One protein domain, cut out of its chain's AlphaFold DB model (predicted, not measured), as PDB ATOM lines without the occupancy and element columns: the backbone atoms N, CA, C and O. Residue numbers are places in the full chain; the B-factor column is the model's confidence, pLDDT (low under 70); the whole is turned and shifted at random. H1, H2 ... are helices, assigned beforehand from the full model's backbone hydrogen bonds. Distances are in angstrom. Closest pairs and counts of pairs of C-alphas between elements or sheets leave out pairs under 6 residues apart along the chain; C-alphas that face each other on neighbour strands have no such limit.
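AT A GLANCE: This is residues 121 to 195 of the 478 residues of an uncharacterized protein of Paenibacillus sp. HGF7 (UniProt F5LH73). Four helices make a ring with few contacts: H2 and H4 lie on opposite sides, H1 bridges them at one end and H3 stands at the other beside H4. The long loop of residues 164 to 180 arches over one side of the ring. The printed part has 75 residues, with H1 to H4 in chain order and no named strand; the class is all helix. It is compact, with a radius of gyration of the C-alphas of 11.5 A and spans of 30 by 22 by 20 A.

HOW THE PARTS SIT: H2, residues 131 to 143, is apart from H4, residues 181 to 193. H1, residues 121 to 126, is close to but not clearly touching H2, at a steep tilt of 65 degrees, opposite ways; the closest C-alphas, of Phe 124 and Gln 134, are 7.4 A apart. H1 is likewise close to but not clearly touching H4, at a shallow tilt of 23 degrees, opposite ways, with the C-alphas of Tyr 123 and Asp 186 closest at 7.5 A. H3, residues 155 to 163, touches residues 188 to 192 of H4 at a steep tilt of 55 degrees, opposite ways; the closest C-alphas, of Met 161 and Val 188, are 6.4 A apart. In H1, H2, H3 and H4 every O i to N i+4 pair is within hydrogen-bond range.

IN THESE COORDINATES: H2 is 18.7 A long from C-alpha 131 at (105.839, -16.453, 202.584), and H4 is 18.4 A long, ending at C-alpha 193 at (85.471, -7.745, 193.991). H3 is 12.5 A and H1 8.5 A long.

THE WHOLE: The C-alphas farthest apart, of Ser 132 and Lys 163, are 31.2 A apart. The printed part has no cut; the links H2 to H3 and H3 to H4 are long. The pLDDT of the model is under 70 at residues 149 to 152, 155 and 193 to 195.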
ATOM      1  N   ASP A 121      98.374  -9.896 197.580       86.94
ATOM      2  CA  ASP A 121      99.663  -9.253 197.876       86.94
ATOM      3  C   ASP A 121      99.509  -8.043 198.797       86.94
ATOM      4  O   ASP A 121     100.244  -7.886 199.777       86.94
ATOM      5  N   THR A 122      98.500  -7.204 198.539       85.69
ATOM      6  CA  THR A 122      98.203  -6.052 199.401       85.69
ATOM      7  C   THR A 122      97.738  -6.513 200.783       85.69
ATOM      8  O   THR A 122      98.178  -5.954 201.791       85.69
ATOM      9  N   TYR A 123      96.920  -7.566 200.858       91.62
ATOM     10  CA  TYR A 123      96.485  -8.169 202.120       91.62
ATOM     11  C   TYR A 123      97.678  -8.738 202.905       91.62
ATOM     12  O   TYR A 123      97.885  -8.391 204.069       91.62
ATOM     13  N   PHE A 124      98.531  -9.532 202.261       94.00
ATOM     14  CA  PHE A 124      99.722 -10.122 202.858       94.00
ATOM     15  C   PHE A 124     100.698  -9.058 203.345       94.00
ATOM     16  O   PHE A 124     101.232  -9.182 204.446       94.00
ATOM     17  N   LYS A 125     100.882  -7.978 202.581       91.81
ATOM     18  CA  LYS A 125     101.702  -6.835 202.993       91.81
ATOM     19  C   LYS A 125     101.101  -6.109 204.198       91.81
ATOM     20  O   LYS A 125     101.827  -5.798 205.141       91.81
ATOM     21  N   THR A 126      99.791  -5.870 204.186       93.25
ATOM     22  CA  THR A 126      99.060  -5.159 205.251       93.25
ATOM     23  C   THR A 126      99.121  -5.920 206.571       93.25
ATOM     24  O   THR A 126      99.448  -5.348 207.610       93.25
ATOM     25  N   TYR A 127      98.893  -7.231 206.520       94.50
ATOM     26  CA  TYR A 127      98.880  -8.108 207.689       94.50
ATOM     27  C   TYR A 127     100.229  -8.782 207.978       94.50
ATOM     28  O   TYR A 127     100.307  -9.612 208.881       94.50
ATOM     29  N   LYS A 128     101.294  -8.413 207.251       94.38
ATOM     30  CA  LYS A 128     102.660  -8.951 207.399       94.38
ATOM     31  C   LYS A 128     102.707 -10.488 207.382       94.38
ATOM     32  O   LYS A 128     103.409 -11.104 208.180       94.38
ATOM     33  N   VAL A 129     101.950 -11.103 206.474       89.94
ATOM     34  CA  VAL A 129     101.864 -12.563 206.323       89.94
ATOM     35  C   VAL A 129     103.159 -13.086 205.697       89.94
ATOM     36  O   VAL A 129     103.550 -12.651 204.610       89.94
ATOM     37  N   SER A 130     103.834 -14.016 206.377       90.19
ATOM     38  CA  SER A 130     105.096 -14.601 205.906       90.19
ATOM     39  C   SER A 130     104.896 -15.449 204.641       90.19
ATOM     40  O   SER A 130     103.810 -15.974 204.415       90.19
ATOM     41  N   LYS A 131     105.940 -15.649 203.823       84.75
ATOM     42  CA  LYS A 131     105.839 -16.453 202.584       84.75
ATOM     43  C   LYS A 131     105.358 -17.891 202.845       84.75
ATOM     44  O   LYS A 131     104.571 -18.421 202.068       84.75
ATOM     45  N   SER A 132     105.783 -18.508 203.950       83.50
ATOM     46  CA  SER A 132     105.293 -19.830 204.366       83.50
ATOM     47  C   SER A 132     103.813 -19.807 204.761       83.50
ATOM     48  O   SER A 132     103.077 -20.738 204.439       83.50
ATOM     49  N   ASP A 133     103.351 -18.733 205.403       87.25
ATOM     50  CA  ASP A 133     101.944 -18.591 205.794       87.25
ATOM     51  C   ASP A 133     101.039 -18.245 204.605       87.25
ATOM     52  O   ASP A 133      99.869 -18.618 204.610       87.25
ATOM     53  N   GLN A 134     101.568 -17.600 203.560       88.88
ATOM     54  CA  GLN A 134     100.847 -17.372 202.301       88.88
ATOM     55  C   GLN A 134     100.496 -18.699 201.616       88.88
ATOM     56  O   GLN A 134      99.364 -18.900 201.179       88.88
ATOM     57  N   GLU A 135     101.430 -19.653 201.576       85.06
ATOM     58  CA  GLU A 135     101.163 -20.984 201.022       85.06
ATOM     59  C   GLU A 135     100.101 -21.737 201.845       85.06
ATOM     60  O   GLU A 135      99.195 -22.372 201.292       85.06
ATOM     61  N   LEU A 136     100.172 -21.647 203.180       87.50
ATOM     62  CA  LEU A 136      99.155 -22.215 204.069       87.50
ATOM     63  C   LEU A 136      97.791 -21.543 203.874       87.50
ATOM     64  O   LEU A 136      96.772 -22.234 203.891       87.50
ATOM     65  N   PHE A 137      97.771 -20.229 203.649       91.12
ATOM     66  CA  PHE A 137      96.574 -19.439 203.374       91.12
ATOM     67  C   PHE A 137      95.830 -19.937 202.144       91.12
ATOM     68  O   PHE A 137      94.661 -20.324 202.250       91.12
ATOM     69  N   TRP A 138      96.531 -20.045 201.017       86.62
ATOM     70  CA  TRP A 138      95.973 -20.596 199.787       86.62
ATOM     71  C   TRP A 138      95.439 -22.012 199.992       86.62
ATOM     72  O   TRP A 138      94.268 -22.292 199.723       86.62
ATOM     73  N   LYS A 139      96.250 -22.907 200.573       86.88
ATOM     74  CA  LYS A 139      95.823 -24.283 200.875       86.88
ATOM     75  C   LYS A 139      94.568 -24.318 201.746       86.88
ATOM     76  O   LYS A 139      93.704 -25.170 201.529       86.88
ATOM     77  N   SER A 140      94.453 -23.413 202.714       90.81
ATOM     78  CA  SER A 140      93.300 -23.344 203.602       90.81
ATOM     79  C   SER A 140      92.033 -22.888 202.876       90.81
ATOM     80  O   SER A 140      90.988 -23.524 203.040       90.81
ATOM     81  N   LEU A 141      92.118 -21.868 202.013       90.50
ATOM     82  CA  LEU A 141      91.009 -21.441 201.148       90.50
ATOM     83  C   LEU A 141      90.485 -22.607 200.297       90.50
ATOM     84  O   LEU A 141      89.279 -22.875 200.302       90.50
ATOM     85  N   PHE A 142      91.385 -23.364 199.660       86.25
ATOM     86  CA  PHE A 142      91.025 -24.528 198.844       86.25
ATOM     87  C   PHE A 142      90.389 -25.658 199.654       86.25
ATOM     88  O   PHE A 142      89.324 -26.179 199.318       86.25
ATOM     89  N   LYS A 143      91.019 -26.066 200.761       88.31
ATOM     90  CA  LYS A 143      90.547 -27.207 201.561       88.31
ATOM     91  C   LYS A 143      89.188 -26.926 202.201       88.31
ATOM     92  O   LYS A 143      88.323 -27.812 202.224       88.31
ATOM     93  N   ASN A 144      88.970 -25.695 202.662       90.31
ATOM     94  CA  ASN A 144      87.694 -25.237 203.222       90.31
ATOM     95  C   ASN A 144      86.649 -24.880 202.140       90.31
ATOM     96  O   ASN A 144      85.491 -24.570 202.459       90.31
ATOM     97  N   GLY A 145      87.033 -25.009 200.866       87.06
ATOM     98  CA  GLY A 145      86.179 -24.886 199.693       87.06
ATOM     99  C   GLY A 145      85.737 -23.462 199.401       87.06
ATOM    100  O   GLY A 145      84.705 -23.308 198.765       87.06
ATOM    101  N   TRP A 146      86.435 -22.453 199.930       88.00
ATOM    102  CA  TRP A 146      86.218 -21.037 199.597       88.00
ATOM    103  C   TRP A 146      86.755 -20.697 198.216       88.00
ATOM    104  O   TRP A 146      86.186 -19.844 197.547       88.00
ATOM    105  N   LEU A 147      87.779 -21.437 197.797       81.81
ATOM    106  CA  LEU A 147      88.202 -21.562 196.415       81.81
ATOM    107  C   LEU A 147      88.134 -23.036 196.014       81.81
ATOM    108  O   LEU A 147      88.348 -23.923 196.846       81.81
ATOM    109  N   ASP A 148      87.811 -23.321 194.762       71.44
ATOM    110  CA  ASP A 148      87.987 -24.655 194.190       71.44
ATOM    111  C   ASP A 148      89.420 -24.839 193.663       71.44
ATOM    112  O   ASP A 148      90.216 -23.912 193.682       71.44
ATOM    113  N   ALA A 149      89.781 -26.030 193.171       65.88
ATOM    114  CA  ALA A 149      91.128 -26.305 192.626       65.88
ATOM    115  C   ALA A 149      91.518 -25.430 191.415       65.88
ATOM    116  O   ALA A 149      92.603 -25.568 190.858       65.88
ATOM    117  N   ALA A 150      90.580 -24.591 191.015       55.28
ATOM    118  CA  ALA A 150      90.513 -23.788 189.840       55.28
ATOM    119  C   ALA A 150      90.762 -22.294 190.195       55.28
ATOM    120  O   ALA A 150      90.807 -21.441 189.320       55.28
ATOM    121  N   PHE A 151      90.957 -21.961 191.481       69.56
ATOM    122  CA  PHE A 151      91.060 -20.576 191.966       69.56
ATOM    123  C   PHE A 151      89.772 -19.765 191.725       69.56
ATOM    124  O   PHE A 151      89.796 -18.538 191.732       69.56
ATOM    125  N   MET A 152      88.626 -20.438 191.569       69.00
ATOM    126  CA  MET A 152      87.316 -19.797 191.498       69.00
ATOM    127  C   MET A 152      86.584 -19.914 192.827       69.00
ATOM    128  O   MET A 152      86.735 -20.885 193.573       69.00
ATOM    129  N   ILE A 153      85.714 -18.946 193.094       71.62
ATOM    130  CA  ILE A 153      84.816 -18.972 194.246       71.62
ATOM    131  C   ILE A 153      83.563 -19.771 193.865       71.62
ATOM    132  O   ILE A 153      82.818 -19.352 192.976       71.62
ATOM    133  N   PRO A 154      83.257 -20.900 194.536       71.44
ATOM    134  CA  PRO A 154      82.022 -21.624 194.263       71.44
ATOM    135  C   PRO A 154      80.798 -20.744 194.545       71.44
ATOM    136  O   PRO A 154      80.737 -20.109 195.598       71.44
ATOM    137  N   TYR A 155      79.776 -20.783 193.684       64.81
ATOM    138  CA  TYR A 155      78.579 -19.931 193.810       64.81
ATOM    139  C   TYR A 155      77.956 -19.948 195.217       64.81
ATOM    140  O   TYR A 155      77.703 -18.908 195.817       64.81
ATOM    141  N   LYS A 156      77.819 -21.136 195.823       72.88
ATOM    142  CA  LYS A 156      77.301 -21.275 197.196       72.88
ATOM    143  C   LYS A 156      78.135 -20.524 198.238       72.88
ATOM    144  O   LYS A 156      77.602 -20.100 199.254       72.88
ATOM    145  N   LYS A 157      79.451 -20.406 198.046       82.81
ATOM    146  CA  LYS A 157      80.335 -19.649 198.943       82.81
ATOM    147  C   LYS A 157      80.221 -18.156 198.706       82.81
ATOM    148  O   LYS A 157      80.169 -17.415 199.680       82.81
ATOM    149  N   PHE A 158      80.120 -17.745 197.447       71.06
ATOM    150  CA  PHE A 158      79.837 -16.365 197.077       71.06
ATOM    151  C   PHE A 158      78.532 -15.863 197.718       71.06
ATOM    152  O   PHE A 158      78.545 -14.861 198.429       71.06
ATOM    153  N   GLU A 159      77.433 -16.622 197.611       72.31
ATOM    154  CA  GLU A 159      76.162 -16.285 198.273       72.31
ATOM    155  C   GLU A 159      76.294 -16.154 199.799       72.31
ATOM    156  O   GLU A 159      75.639 -15.312 200.416       72.31
ATOM    157  N   LEU A 160      77.122 -16.991 200.434       80.88
ATOM    158  CA  LEU A 160      77.386 -16.890 201.872       80.88
ATOM    159  C   LEU A 160      78.157 -15.608 202.206       80.88
ATOM    160  O   LEU A 160      77.822 -14.952 203.191       80.88
ATOM    161  N   MET A 161      79.146 -15.237 201.388       85.31
ATOM    162  CA  MET A 161      79.930 -14.011 201.561       85.31
ATOM    163  C   MET A 161      79.073 -12.751 201.401       85.31
ATOM    164  O   MET A 161      79.162 -11.867 202.251       85.31
ATOM    165  N   LEU A 162      78.186 -12.711 200.398       76.00
ATOM    166  CA  LEU A 162      77.223 -11.617 200.210       76.00
ATOM    167  C   LEU A 162      76.280 -11.450 201.406       76.00
ATOM    168  O   LEU A 162      75.928 -10.331 201.772       76.00
ATOM    169  N   LYS A 163      75.858 -12.561 202.023       85.88
ATOM    170  CA  LYS A 163      74.957 -12.532 203.184       85.88
ATOM    171  C   LYS A 163      75.668 -12.069 204.449       85.88
ATOM    172  O   LYS A 163      75.098 -11.302 205.220       85.88
ATOM    173  N   ASN A 164      76.865 -12.595 204.713       91.38
ATOM    174  CA  ASN A 164      77.620 -12.281 205.920       91.38
ATOM    175  C   ASN A 164      79.089 -12.716 205.796       91.38
ATOM    176  O   ASN A 164      79.403 -13.905 205.886       91.38
ATOM    177  N   TYR A 165      80.004 -11.745 205.722       91.88
ATOM    178  CA  TYR A 165      81.448 -11.994 205.646       91.88
ATOM    179  C   TYR A 165      81.992 -12.843 206.811       91.88
ATOM    180  O   TYR A 165      82.973 -13.570 206.652       91.88
ATOM    181  N   LYS A 166      81.341 -12.824 207.985       94.12
ATOM    182  CA  LYS A 166      81.765 -13.608 209.160       94.12
ATOM    183  C   LYS A 166      81.670 -15.118 208.945       94.12
ATOM    184  O   LYS A 166      82.273 -15.874 209.709       94.12
ATOM    185  N   LEU A 167      80.933 -15.551 207.918       92.88
ATOM    186  CA  LEU A 167      80.810 -16.953 207.537       92.88
ATOM    187  C   LEU A 167      82.088 -17.512 206.904       92.88
ATOM    188  O   LEU A 167      82.202 -18.736 206.834       92.88
ATOM    189  N   LEU A 168      83.043 -16.662 206.497       94.56
ATOM    190  CA  LEU A 168      84.384 -17.092 206.109       94.56
ATOM    191  C   LEU A 168      85.064 -17.815 207.280       94.56
ATOM    192  O   LEU A 168      85.312 -17.243 208.347       94.56
ATOM    193  N   ASP A 169      85.367 -19.092 207.062       93.38
ATOM    194  CA  ASP A 169      85.970 -19.971 208.058       93.38
ATOM    195  C   ASP A 169      87.011 -20.887 207.407       93.38
ATOM    196  O   ASP A 169      86.674 -21.777 206.616       93.38
ATOM    197  N   LEU A 170      88.274 -20.632 207.750       93.56
ATOM    198  CA  LEU A 170      89.458 -21.356 207.292       93.56
ATOM    199  C   LEU A 170      89.936 -22.405 208.313       93.56
ATOM    200  O   LEU A 170      91.034 -22.943 208.196       93.56
ATOM    201  N   THR A 171      89.131 -22.721 209.331       93.69
ATOM    202  CA  THR A 171      89.525 -23.628 210.421       93.69
ATOM    203  C   THR A 171      88.915 -25.028 210.325       93.69
ATOM    204  O   THR A 171      89.291 -25.910 211.093       93.69
ATOM    205  N   LYS A 172      88.016 -25.284 209.362       90.88
ATOM    206  CA  LYS A 172      87.288 -26.566 209.278       90.88
ATOM    207  C   LYS A 172      88.134 -27.723 208.749       90.88
ATOM    208  O   LYS A 172      87.838 -28.875 209.053       90.88
ATOM    209  N   LYS A 173      89.149 -27.446 207.927       90.12
ATOM    210  CA  LYS A 173      90.059 -28.453 207.361       90.12
ATOM    211  C   LYS A 173      91.502 -27.971 207.393       90.12
ATOM    212  O   LYS A 173      91.759 -26.799 207.148       90.12
ATOM    213  N   ALA A 174      92.429 -28.899 207.633       84.81
ATOM    214  CA  ALA A 174      93.861 -28.624 207.601       84.81
ATOM    215  C   ALA A 174      94.353 -28.278 206.170       84.81
ATOM    216  O   ALA A 174      93.923 -28.942 205.216       84.81
ATOM    217  N   PRO A 175      95.273 -27.305 206.008       86.69
ATOM    218  CA  PRO A 175      95.826 -26.451 207.064       86.69
ATOM    219  C   PRO A 175      94.796 -25.427 207.559       86.69
ATOM    220  O   PRO A 175      94.034 -24.873 206.767       86.69
ATOM    221  N   THR A 176      94.758 -25.202 208.871       88.12
ATOM    222  CA  THR A 176      93.797 -24.295 209.503       88.12
ATOM    223  C   THR A 176      94.429 -22.936 209.763       88.12
ATOM    224  O   THR A 176      95.568 -22.857 210.217       88.12
ATOM    225  N   ILE A 177      93.684 -21.864 209.499       90.75
ATOM    226  CA  ILE A 177      94.115 -20.493 209.793       90.75
ATOM    227  C   ILE A 177      93.007 -19.784 210.557       90.75
ATOM    228  O   ILE A 177      91.876 -19.675 210.084       90.75
ATOM    229  N   ALA A 178      93.337 -19.302 211.753       92.75
ATOM    230  CA  ALA A 178      92.448 -18.445 212.521       92.75
ATOM    231  C   ALA A 178      92.557 -17.011 211.991       92.75
ATOM    232  O   ALA A 178      93.635 -16.420 211.997       92.75
ATOM    233  N   LEU A 179      91.437 -16.465 211.528       94.00
ATOM    234  CA  LEU A 179      91.341 -15.100 211.019       94.00
ATOM    235  C   LEU A 179      90.617 -14.217 212.035       94.00
ATOM    236  O   LEU A 179      89.578 -14.612 212.572       94.00
ATOM    237  N   THR A 180      91.132 -13.010 212.250       95.50
ATOM    238  CA  THR A 180      90.412 -11.947 212.968       95.50
ATOM    239  C   THR A 180      89.202 -11.462 212.162       95.50
ATOM    240  O   THR A 180      89.134 -11.658 210.948       95.50
ATOM    241  N   ASP A 181      88.252 -10.780 212.812       94.81
ATOM    242  CA  ASP A 181      87.079 -10.212 212.127       94.81
ATOM    243  C   ASP A 181      87.475  -9.219 211.014       94.81
ATOM    244  O   ASP A 181      86.838  -9.214 209.961       94.81
ATOM    245  N   ALA A 182      88.541  -8.432 211.211       94.38
ATOM    246  CA  ALA A 182      89.064  -7.507 210.200       94.38
ATOM    247  C   ALA A 182      89.645  -8.255 208.988       94.38
ATOM    248  O   ALA A 182      89.251  -7.993 207.857       94.38
ATOM    249  N   GLN A 183      90.487  -9.267 209.227       95.00
ATOM    250  CA  GLN A 183      91.046 -10.093 208.152       95.00
ATOM    251  C   GLN A 183      89.955 -10.806 207.352       95.00
ATOM    252  O   GLN A 183      90.029 -10.854 206.129       95.00
ATOM    253  N   LYS A 184      88.923 -11.338 208.025       95.50
ATOM    254  CA  LYS A 184      87.789 -11.963 207.333       95.50
ATOM    255  C   LYS A 184      87.089 -10.982 206.407       95.50
ATOM    256  O   LYS A 184      86.753 -11.359 205.291       95.50
ATOM    257  N   LYS A 185      86.857  -9.753 206.878       92.25
ATOM    258  CA  LYS A 185      86.219  -8.718 206.071       92.25
ATOM    259  C   LYS A 185      87.062  -8.399 204.836       92.25
ATOM    260  O   LYS A 185      86.531  -8.477 203.737       92.25
ATOM    261  N   ASP A 186      88.353  -8.133 205.007       91.75
ATOM    262  CA  ASP A 186      89.235  -7.760 203.895       91.75
ATOM    263  C   ASP A 186      89.367  -8.883 202.858       91.75
ATOM    264  O   ASP A 186      89.325  -8.627 201.658       91.75
ATOM    265  N   ILE A 187      89.471 -10.143 203.299       91.81
ATOM    266  CA  ILE A 187      89.492 -11.297 202.387       91.81
ATOM    267  C   ILE A 187      88.174 -11.402 201.620       91.81
ATOM    268  O   ILE A 187      88.190 -11.636 200.417       91.81
ATOM    269  N   VAL A 188      87.033 -11.257 202.298       87.12
ATOM    270  CA  VAL A 188      85.723 -11.325 201.640       87.12
ATOM    271  C   VAL A 188      85.543 -10.175 200.652       87.12
ATOM    272  O   VAL A 188      85.064 -10.422 199.553       87.12
ATOM    273  N   ASP A 189      85.958  -8.958 201.000       83.06
ATOM    274  CA  ASP A 189      85.899  -7.809 200.095       83.06
ATOM    275  C   ASP A 189      86.746  -8.062 198.830       83.06
ATOM    276  O   ASP A 189      86.264  -7.818 197.725       83.06
ATOM    277  N   LEU A 190      87.958  -8.622 198.974       82.31
ATOM    278  CA  LEU A 190      88.807  -9.031 197.844       82.31
ATOM    279  C   LEU A 190      88.134 -10.105 196.979       82.31
ATOM    280  O   LEU A 190      88.038  -9.957 195.765       82.31
ATOM    281  N   LEU A 191      87.622 -11.168 197.603       79.38
ATOM    282  CA  LEU A 191      86.967 -12.267 196.893       79.38
ATOM    283  C   LEU A 191      85.688 -11.807 196.169       79.38
ATOM    284  O   LEU A 191      85.423 -12.252 195.057       79.38
ATOM    285  N   LEU A 192      84.889 -10.922 196.771       71.81
ATOM    286  CA  LEU A 192      83.672 -10.389 196.149       71.81
ATOM    287  C   LEU A 192      83.980  -9.440 194.985       71.81
ATOM    288  O   LEU A 192      83.241  -9.452 194.003       71.81
ATOM    289  N   ALA A 193      85.056  -8.648 195.068       68.69
ATOM    290  CA  ALA A 193      85.471  -7.745 193.991       68.69
ATOM    291  C   ALA A 193      85.826  -8.488 192.689       68.69
ATOM    292  O   ALA A 193      85.691  -7.938 191.600       68.69
ATOM    293  N   GLU A 194      86.230  -9.749 192.811       63.62
ATOM    294  CA  GLU A 194      86.792 -10.568 191.730       63.62
ATOM    295  C   GLU A 194      85.814 -11.654 191.257       63.62
ATOM    296  O   GLU A 194      86.125 -12.471 190.392       63.62
ATOM    297  N   SER A 195      84.596 -11.651 191.812       56.84
ATOM    298  CA  SER A 195      83.563 -12.658 191.563       56.84
ATOM    299  C   SER A 195      82.248 -12.068 191.034       56.84
ATOM    300  O   SER A 195      81.198 -12.341 191.615       56.84
TER     301      SER A 195